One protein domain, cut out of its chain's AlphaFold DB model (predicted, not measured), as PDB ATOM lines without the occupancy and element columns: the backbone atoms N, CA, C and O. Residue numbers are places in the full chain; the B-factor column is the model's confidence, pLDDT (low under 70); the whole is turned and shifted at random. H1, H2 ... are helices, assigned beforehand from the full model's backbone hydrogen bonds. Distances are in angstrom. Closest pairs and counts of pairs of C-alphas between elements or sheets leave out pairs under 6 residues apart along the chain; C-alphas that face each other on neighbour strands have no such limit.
ATOM      1  N   ALA A 317     120.501 137.938 119.879       80.19
ATOM      2  CA  ALA A 317     119.960 138.659 118.742       80.19
ATOM      3  C   ALA A 317     121.113 139.130 117.862       80.19
ATOM      4  O   ALA A 317     122.025 139.808 118.336       80.19
ATOM      5  N   ARG A 318     121.041 138.804 116.572       78.94
ATOM      6  CA  ARG A 318     121.920 139.365 115.552       78.94
ATOM      7  C   ARG A 318     121.158 140.463 114.822       78.94
ATOM      8  O   ARG A 318     120.225 140.182 114.077       78.94
ATOM      9  N   ILE A 319     121.532 141.713 115.071       73.44
ATOM     10  CA  ILE A 319     120.958 142.877 114.390       73.44
ATOM     11  C   ILE A 319     122.105 143.603 113.698       73.44
ATOM     12  O   ILE A 319     122.951 144.195 114.357       73.44
ATOM     13  N   GLY A 320     122.130 143.555 112.368       76.94
ATOM     14  CA  GLY A 320     123.202 144.170 111.590       76.94
ATOM     15  C   GLY A 320     124.511 143.383 111.683       76.94
ATOM     16  O   GLY A 320     124.581 142.245 111.223       76.94
ATOM     17  N   ASN A 321     125.544 144.020 112.227       81.19
ATOM     18  CA  ASN A 321     126.922 143.530 112.216       81.19
ATOM     19  C   ASN A 321     127.224 142.579 113.395       81.19
ATOM     20  O   ASN A 321     126.475 142.515 114.373       81.19
ATOM     21  N   ASP A 322     128.343 141.846 113.307       85.62
ATOM     22  CA  ASP A 322     128.772 140.869 114.326       85.62
ATOM     23  C   ASP A 322     128.956 141.488 115.719       85.62
ATOM     24  O   ASP A 322     128.763 140.815 116.731       85.62
ATOM     25  N   ASP A 323     129.267 142.782 115.799       85.44
ATOM     26  CA  ASP A 323     129.478 143.470 117.067       85.44
ATOM     27  C   ASP A 323     128.217 143.510 117.944       85.44
ATOM     28  O   ASP A 323     128.294 143.357 119.167       85.44
ATOM     29  N   TYR A 324     127.035 143.620 117.333       85.94
ATOM     30  CA  TYR A 324     125.761 143.531 118.048       85.94
ATOM     31  C   TYR A 324     125.510 142.132 118.611       85.94
ATOM     32  O   TYR A 324     125.013 142.006 119.734       85.94
ATOM     33  N   LEU A 325     125.876 141.088 117.863       89.19
ATOM     34  CA  LEU A 325     125.745 139.704 118.311       89.19
ATOM     35  C   LEU A 325     126.658 139.442 119.515       89.19
ATOM     36  O   LEU A 325     126.183 138.981 120.554       89.19
ATOM     37  N   VAL A 326     127.934 139.817 119.418       90.62
ATOM     38  CA  VAL A 326     128.894 139.705 120.527       90.62
ATOM     39  C   VAL A 326     128.394 140.466 121.754       90.62
ATOM     40  O   VAL A 326     128.422 139.951 122.872       90.62
ATOM     41  N   SER A 327     127.868 141.675 121.566       87.31
ATOM     42  CA  SER A 327     127.314 142.458 122.669       87.31
ATOM     43  C   SER A 327     126.091 141.791 123.311       87.31
ATOM     44  O   SER A 327     125.958 141.764 124.540       87.31
ATOM     45  N   SER A 328     125.222 141.182 122.495       88.62
ATOM     46  CA  SER A 328     124.091 140.374 122.960       88.62
ATOM     47  C   SER A 328     124.567 139.202 123.821       88.62
ATOM     48  O   SER A 328     124.060 139.023 124.934       88.62
ATOM     49  N   MET A 329     125.600 138.474 123.380       92.25
ATOM     50  CA  MET A 329     126.234 137.414 124.166       92.25
ATOM     51  C   MET A 329     126.747 137.963 125.498       92.25
ATOM     52  O   MET A 329     126.328 137.496 126.560       92.25
ATOM     53  N   MET A 330     127.558 139.024 125.472       91.12
ATOM     54  CA  MET A 330     128.150 139.596 126.683       91.12
ATOM     55  C   MET A 330     127.109 140.033 127.716       91.12
ATOM     56  O   MET A 330     127.290 139.849 128.924       91.12
ATOM     57  N   SER A 331     125.989 140.590 127.250       87.38
ATOM     58  CA  SER A 331     124.893 141.030 128.115       87.38
ATOM     59  C   SER A 331     124.263 139.885 128.919       87.38
ATOM     60  O   SER A 331     123.759 140.112 130.027       87.38
ATOM     61  N   ARG A 332     124.323 138.661 128.379       88.94
ATOM     62  CA  ARG A 332     123.671 137.467 128.917       88.94
ATOM     63  C   ARG A 332     124.628 136.541 129.656       88.94
ATOM     64  O   ARG A 332     124.321 136.162 130.783       88.94
ATOM     65  N   ILE A 333     125.755 136.185 129.039       90.38
ATOM     66  CA  ILE A 333     126.705 135.193 129.570       90.38
ATOM     67  C   ILE A 333     127.879 135.816 130.337       90.38
ATOM     68  O   ILE A 333     128.484 135.141 131.164       90.38
ATOM     69  N   GLY A 334     128.155 137.112 130.152       89.56
ATOM     70  CA  GLY A 334     129.230 137.826 130.844       89.56
ATOM     71  C   GLY A 334     130.361 138.284 129.923       89.56
ATOM     72  O   GLY A 334     130.242 138.266 128.706       89.56
ATOM     73  N   ALA A 335     131.453 138.772 130.509       90.69
ATOM     74  CA  ALA A 335     132.553 139.362 129.746       90.69
ATOM     75  C   ALA A 335     133.286 138.333 128.864       90.69
ATOM     76  O   ALA A 335     133.427 137.176 129.254       90.69
ATOM     77  N   LEU A 336     133.794 138.787 127.710       92.31
ATOM     78  CA  LEU A 336     134.634 137.967 126.833       92.31
ATOM     79  C   LEU A 336     135.970 137.612 127.513       92.31
ATOM     80  O   LEU A 336     136.503 138.443 128.266       92.31
ATOM     81  N   PRO A 337     136.551 136.444 127.187       94.56
ATOM     82  CA  PRO A 337     137.934 136.110 127.508       94.56
ATOM     83  C   PRO A 337     138.914 137.225 127.119       94.56
ATOM     84  O   PRO A 337     138.701 137.965 126.154       94.56
ATOM     85  N   SER A 338     139.997 137.359 127.884       94.06
ATOM     86  CA  SER A 338     140.994 138.429 127.721       94.06
ATOM     87  C   SER A 338     141.658 138.450 126.341       94.06
ATOM     88  O   SER A 338     141.969 139.514 125.812       94.06
ATOM     89  N   GLU A 339     141.828 137.275 125.755       95.38
ATOM     90  CA  GLU A 339     142.420 136.991 124.455       95.38
ATOM     91  C   GLU A 339     141.576 137.521 123.290       95.38
ATOM     92  O   GLU A 339     142.134 137.939 122.280       95.38
ATOM     93  N   TRP A 340     140.253 137.596 123.449       95.19
ATOM     94  CA  TRP A 340     139.336 138.101 122.422       95.19
ATOM     95  C   TRP A 340     139.139 139.625 122.497       95.19
ATOM     96  O   TRP A 340     138.679 140.246 121.536       95.19
ATOM     97  N   GLN A 341     139.537 140.266 123.604       91.12
ATOM     98  CA  GLN A 341     139.355 141.710 123.827       91.12
ATOM     99  C   GLN A 341     139.995 142.603 122.744       91.12
ATOM    100  O   GLN A 341     139.340 143.558 122.321       91.12
ATOM    101  N   PRO A 342     141.220 142.338 122.240       92.31
ATOM    102  CA  PRO A 342     141.815 143.173 121.194       92.31
ATOM    103  C   PRO A 342     141.045 143.113 119.869       92.31
ATOM    104  O   PRO A 342     140.933 144.115 119.164       92.31
ATOM    105  N   GLN A 343     140.513 141.943 119.512       91.62
ATOM    106  CA  GLN A 343     139.706 141.775 118.305       91.62
ATOM    107  C   GLN A 343     138.326 142.403 118.468       91.62
ATOM    108  O   GLN A 343     137.858 143.080 117.556       91.62
ATOM    109  N   TRP A 344     137.727 142.275 119.651       90.62
ATOM    110  CA  TRP A 344     136.491 142.967 120.000       90.62
ATOM    111  C   TRP A 344     136.623 144.491 119.851       90.62
ATOM    112  O   TRP A 344     135.785 145.124 119.213       90.62
ATOM    113  N   GLN A 345     137.713 145.083 120.349       88.62
ATOM    114  CA  GLN A 345     137.977 146.519 120.183       88.62
ATOM    115  C   GLN A 345     138.035 146.924 118.703       88.62
ATOM    116  O   GLN A 345     137.381 147.886 118.304       88.62
ATOM    117  N   LYS A 346     138.730 146.142 117.867       87.88
ATOM    118  CA  LYS A 346     138.786 146.377 116.413       87.88
ATOM    119  C   LYS A 346     137.415 146.267 115.740       87.88
ATOM    120  O   LYS A 346     137.133 147.045 114.828       87.88
ATOM    121  N   MET A 347     136.573 145.319 116.163       87.25
ATOM    122  CA  MET A 347     135.200 145.183 115.658       87.25
ATOM    123  C   MET A 347     134.390 146.456 115.944       87.25
ATOM    124  O   MET A 347     133.812 147.019 115.015       87.25
ATOM    125  N   CYS A 348     134.430 146.961 117.182       83.31
ATOM    126  CA  CYS A 348     133.738 148.194 117.590       83.31
ATOM    127  C   CYS A 348     134.233 149.448 116.853       83.31
ATOM    128  O   CYS A 348     133.445 150.322 116.486       83.31
ATOM    129  N   GLU A 349     135.546 149.554 116.636       83.31
ATOM    130  CA  GLU A 349     136.141 150.657 115.873       83.31
ATOM    131  C   GLU A 349     135.671 150.636 114.412       83.31
ATOM    132  O   GLU A 349     135.310 151.674 113.855       83.31
ATOM    133  N   SER A 350     135.624 149.446 113.805       79.50
ATOM    134  CA  SER A 350     135.255 149.251 112.397       79.50
ATOM    135  C   SER A 350     133.768 149.487 112.132       79.50
ATOM    136  O   SER A 350     133.408 149.984 111.064       79.50
ATOM    137  N   SER A 351     132.895 149.172 113.093       72.06
ATOM    138  CA  SER A 351     131.455 149.435 112.988       72.06
ATOM    139  C   SER A 351     131.089 150.907 113.222       72.06
ATOM    140  O   SER A 351     129.940 151.298 113.011       72.06
ATOM    141  N   GLY A 352     132.053 151.756 113.605       65.31
ATOM    142  CA  GLY A 352     131.816 153.177 113.864       65.31
ATOM    143  C   GLY A 352     130.955 153.422 115.106       65.31
ATOM    144  O   GLY A 352     130.300 154.465 115.212       65.31
ATOM    145  N   HIS A 353     130.942 152.479 116.053       63.44
ATOM    146  CA  HIS A 353     130.114 152.519 117.259       63.44
ATOM    147  C   HIS A 353     130.960 152.458 118.546       63.44
ATOM    148  O   HIS A 353     130.883 151.465 119.265       63.44
ATOM    149  N   PRO A 354     131.734 153.506 118.909       45.59
ATOM    150  CA  PRO A 354     132.738 153.341 119.958       45.59
ATOM    151  C   PRO A 354     132.191 153.107 121.374       45.59
ATOM    152  O   PRO A 354     132.826 152.375 122.109       45.59
ATOM    153  N   ASP A 355     131.035 153.647 121.790       49.88
ATOM    154  CA  ASP A 355     130.729 153.666 123.243       49.88
ATOM    155  C   ASP A 355     129.251 153.517 123.652       49.88
ATOM    156  O   ASP A 355     128.933 153.442 124.839       49.88
ATOM    157  N   ARG A 356     128.296 153.449 122.714       51.94
ATOM    158  CA  ARG A 356     126.863 153.556 123.076       51.94
ATOM    159  C   ARG A 356     126.139 152.240 123.348       51.94
ATOM    160  O   ARG A 356     125.110 152.266 124.018       51.94
ATOM    161  N   ILE A 357     126.652 151.099 122.884       53.22
ATOM    162  CA  ILE A 357     125.972 149.806 123.065       53.22
ATOM    163  C   ILE A 357     126.136 149.298 124.502       53.22
ATOM    164  O   ILE A 357     125.154 148.881 125.111       53.22
ATOM    165  N   CYS A 358     127.333 149.414 125.087       47.88
ATOM    166  CA  CYS A 358     127.552 149.077 126.494       47.88
ATOM    167  C   CYS A 358     126.651 149.923 127.407       47.88
ATOM    168  O   CYS A 358     125.919 149.367 128.223       47.88
ATOM    169  N   GLU A 359     126.620 151.249 127.235       45.94
ATOM    170  CA  GLU A 359     125.760 152.126 128.042       45.94
ATOM    171  C   GLU A 359     124.262 151.862 127.826       45.94
ATOM    172  O   GLU A 359     123.508 151.792 128.801       45.94
ATOM    173  N   TRP A 360     123.821 151.652 126.578       50.75
ATOM    174  CA  TRP A 360     122.427 151.327 126.273       50.75
ATOM    175  C   TRP A 360     122.018 149.972 126.866       50.75
ATOM    176  O   TRP A 360     121.013 149.910 127.572       50.75
ATOM    177  N   LEU A 361     122.814 148.911 126.716       49.03
ATOM    178  CA  LEU A 361     122.518 147.594 127.297       49.03
ATOM    179  C   LEU A 361     122.575 147.600 128.831       49.03
ATOM    180  O   LEU A 361     121.710 147.001 129.472       49.03
ATOM    181  N   PHE A 362     123.519 148.319 129.452       45.59
ATOM    182  CA  PHE A 362     123.520 148.522 130.908       45.59
ATOM    183  C   PHE A 362     122.290 149.318 131.376       45.59
ATOM    184  O   PHE A 362     121.752 149.034 132.453       45.59
ATOM    185  N   SER A 363     121.797 150.268 130.573       45.09
ATOM    186  CA  SER A 363     120.563 151.012 130.859       45.09
ATOM    187  C   SER A 363     119.308 150.135 130.737       45.09
ATOM    188  O   SER A 363     118.455 150.172 131.627       45.09
ATOM    189  N   VAL A 364     119.237 149.263 129.723       46.75
ATOM    190  CA  VAL A 364     118.161 148.275 129.535       46.75
ATOM    191  C   VAL A 364     118.173 147.246 130.667       46.75
ATOM    192  O   VAL A 364     117.121 146.934 131.222       46.75
ATOM    193  N   ARG A 365     119.353 146.787 131.106       45.16
ATOM    194  CA  ARG A 365     119.496 145.867 132.247       45.16
ATOM    195  C   ARG A 365     119.001 146.500 133.551       45.16
ATOM    196  O   ARG A 365     118.263 145.842 134.277       45.16
ATOM    197  N   ARG A 366     119.306 147.782 133.814       42.06
ATOM    198  CA  ARG A 366     118.730 148.541 134.951       42.06
ATOM    199  C   ARG A 366     117.211 148.694 134.849       42.06
ATOM    200  O   ARG A 366     116.523 148.588 135.864       42.06
ATOM    201  N   ALA A 367     116.686 148.949 133.652       41.62
ATOM    202  CA  ALA A 367     115.251 149.106 133.424       41.62
ATOM    203  C   ALA A 367     114.488 147.782 133.623       41.62
ATOM    204  O   ALA A 367     113.447 147.772 134.282       41.62
ATOM    205  N   ALA A 368     115.036 146.656 133.155       41.91
ATOM    206  CA  ALA A 368     114.446 145.325 133.305       41.91
ATOM    207  C   ALA A 368     114.484 144.824 134.762       41.91
ATOM    208  O   ALA A 368     113.492 144.293 135.259       41.91
ATOM    209  N   THR A 369     115.571 145.074 135.505       44.16
ATOM    210  CA  THR A 369     115.641 144.748 136.943       44.16
ATOM    211  C   THR A 369     114.702 145.595 137.804       44.16
ATOM    212  O   THR A 369     114.303 145.153 138.877       44.16
ATOM    213  N   ASN A 370     114.321 146.790 137.337       38.69
ATOM    214  CA  ASN A 370     113.376 147.671 138.030       38.69
ATOM    215  C   ASN A 370     111.904 147.407 137.670       38.69
ATOM    216  O   ASN A 370     111.018 147.897 138.367       38.69
TER     217      ASN A 370
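Overview. This is residues 317 to 370 of the 442 residues of the protein "Protein kinase domain-containing protein" of Cordyceps confragosa (UniProt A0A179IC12). The longest helix, H3, runs off to one end of the model and makes much of its length, with its early turns packed on one side of H1; H2 crosses the other end, meeting the beginning of H1. The contacts are few, with H1 between the other two helices, and residues 337 to 343, of which 341 to 343 belong to H2, stick out. The printed part has 54 residues with three named helices, H1, H2 and H3 in that order, and no named strand, and its class is all helix. It is compact, with a radius of gyration of the C-alphas of 11.4 A and spans of 33 by 22 by 18 A.

Along the chain. Find C-alpha 356 at (126.863, 153.556, 123.076); from there H3, residues 356 to 370, runs 21.0 A to C-alpha 370 at (113.376, 147.671, 138.030). H1, residues 322 to 333, begins at C-alpha 322 at (128.772, 140.869, 114.326) and is 16.4 A long. H2 is residues 341 to 350, 14.3 A.

Arrangement. Look at residues 357 to 361 of H3: with these alone it only just touches H1, at residues 327 to 331, with 3 pairs of C-alphas within 8 A. The closest C-alphas are those of Leu 361 and Ser 331, 7.0 A apart. H3 and H1 run the same way at a shallow tilt of 33 degrees, only just short of steep. Next see residues 322 to 323, with which alone H1 touches H2; the closest C-alphas are those of Asp 323 and Met 347, 6.1 A apart. H1 and H2 form a helical hairpin, running opposite ways at a steep tilt of 43 degrees. H2 and H3 are apart. In H1, H2 and H3 every O i to N i+4 pair is within hydrogen-bond range.

Size, cuts and confidence. The C-alphas farthest apart are those of Glu 339 and Asn 370, 33.8 A. The printed part has no cut; the link from H1 to H2 is short and that from H2 to H3 is tight. Read the B-factor column: the mean pLDDT of the printed part is 73.5, residues 352 to 370 are under 70, and H3 has a mean of 46.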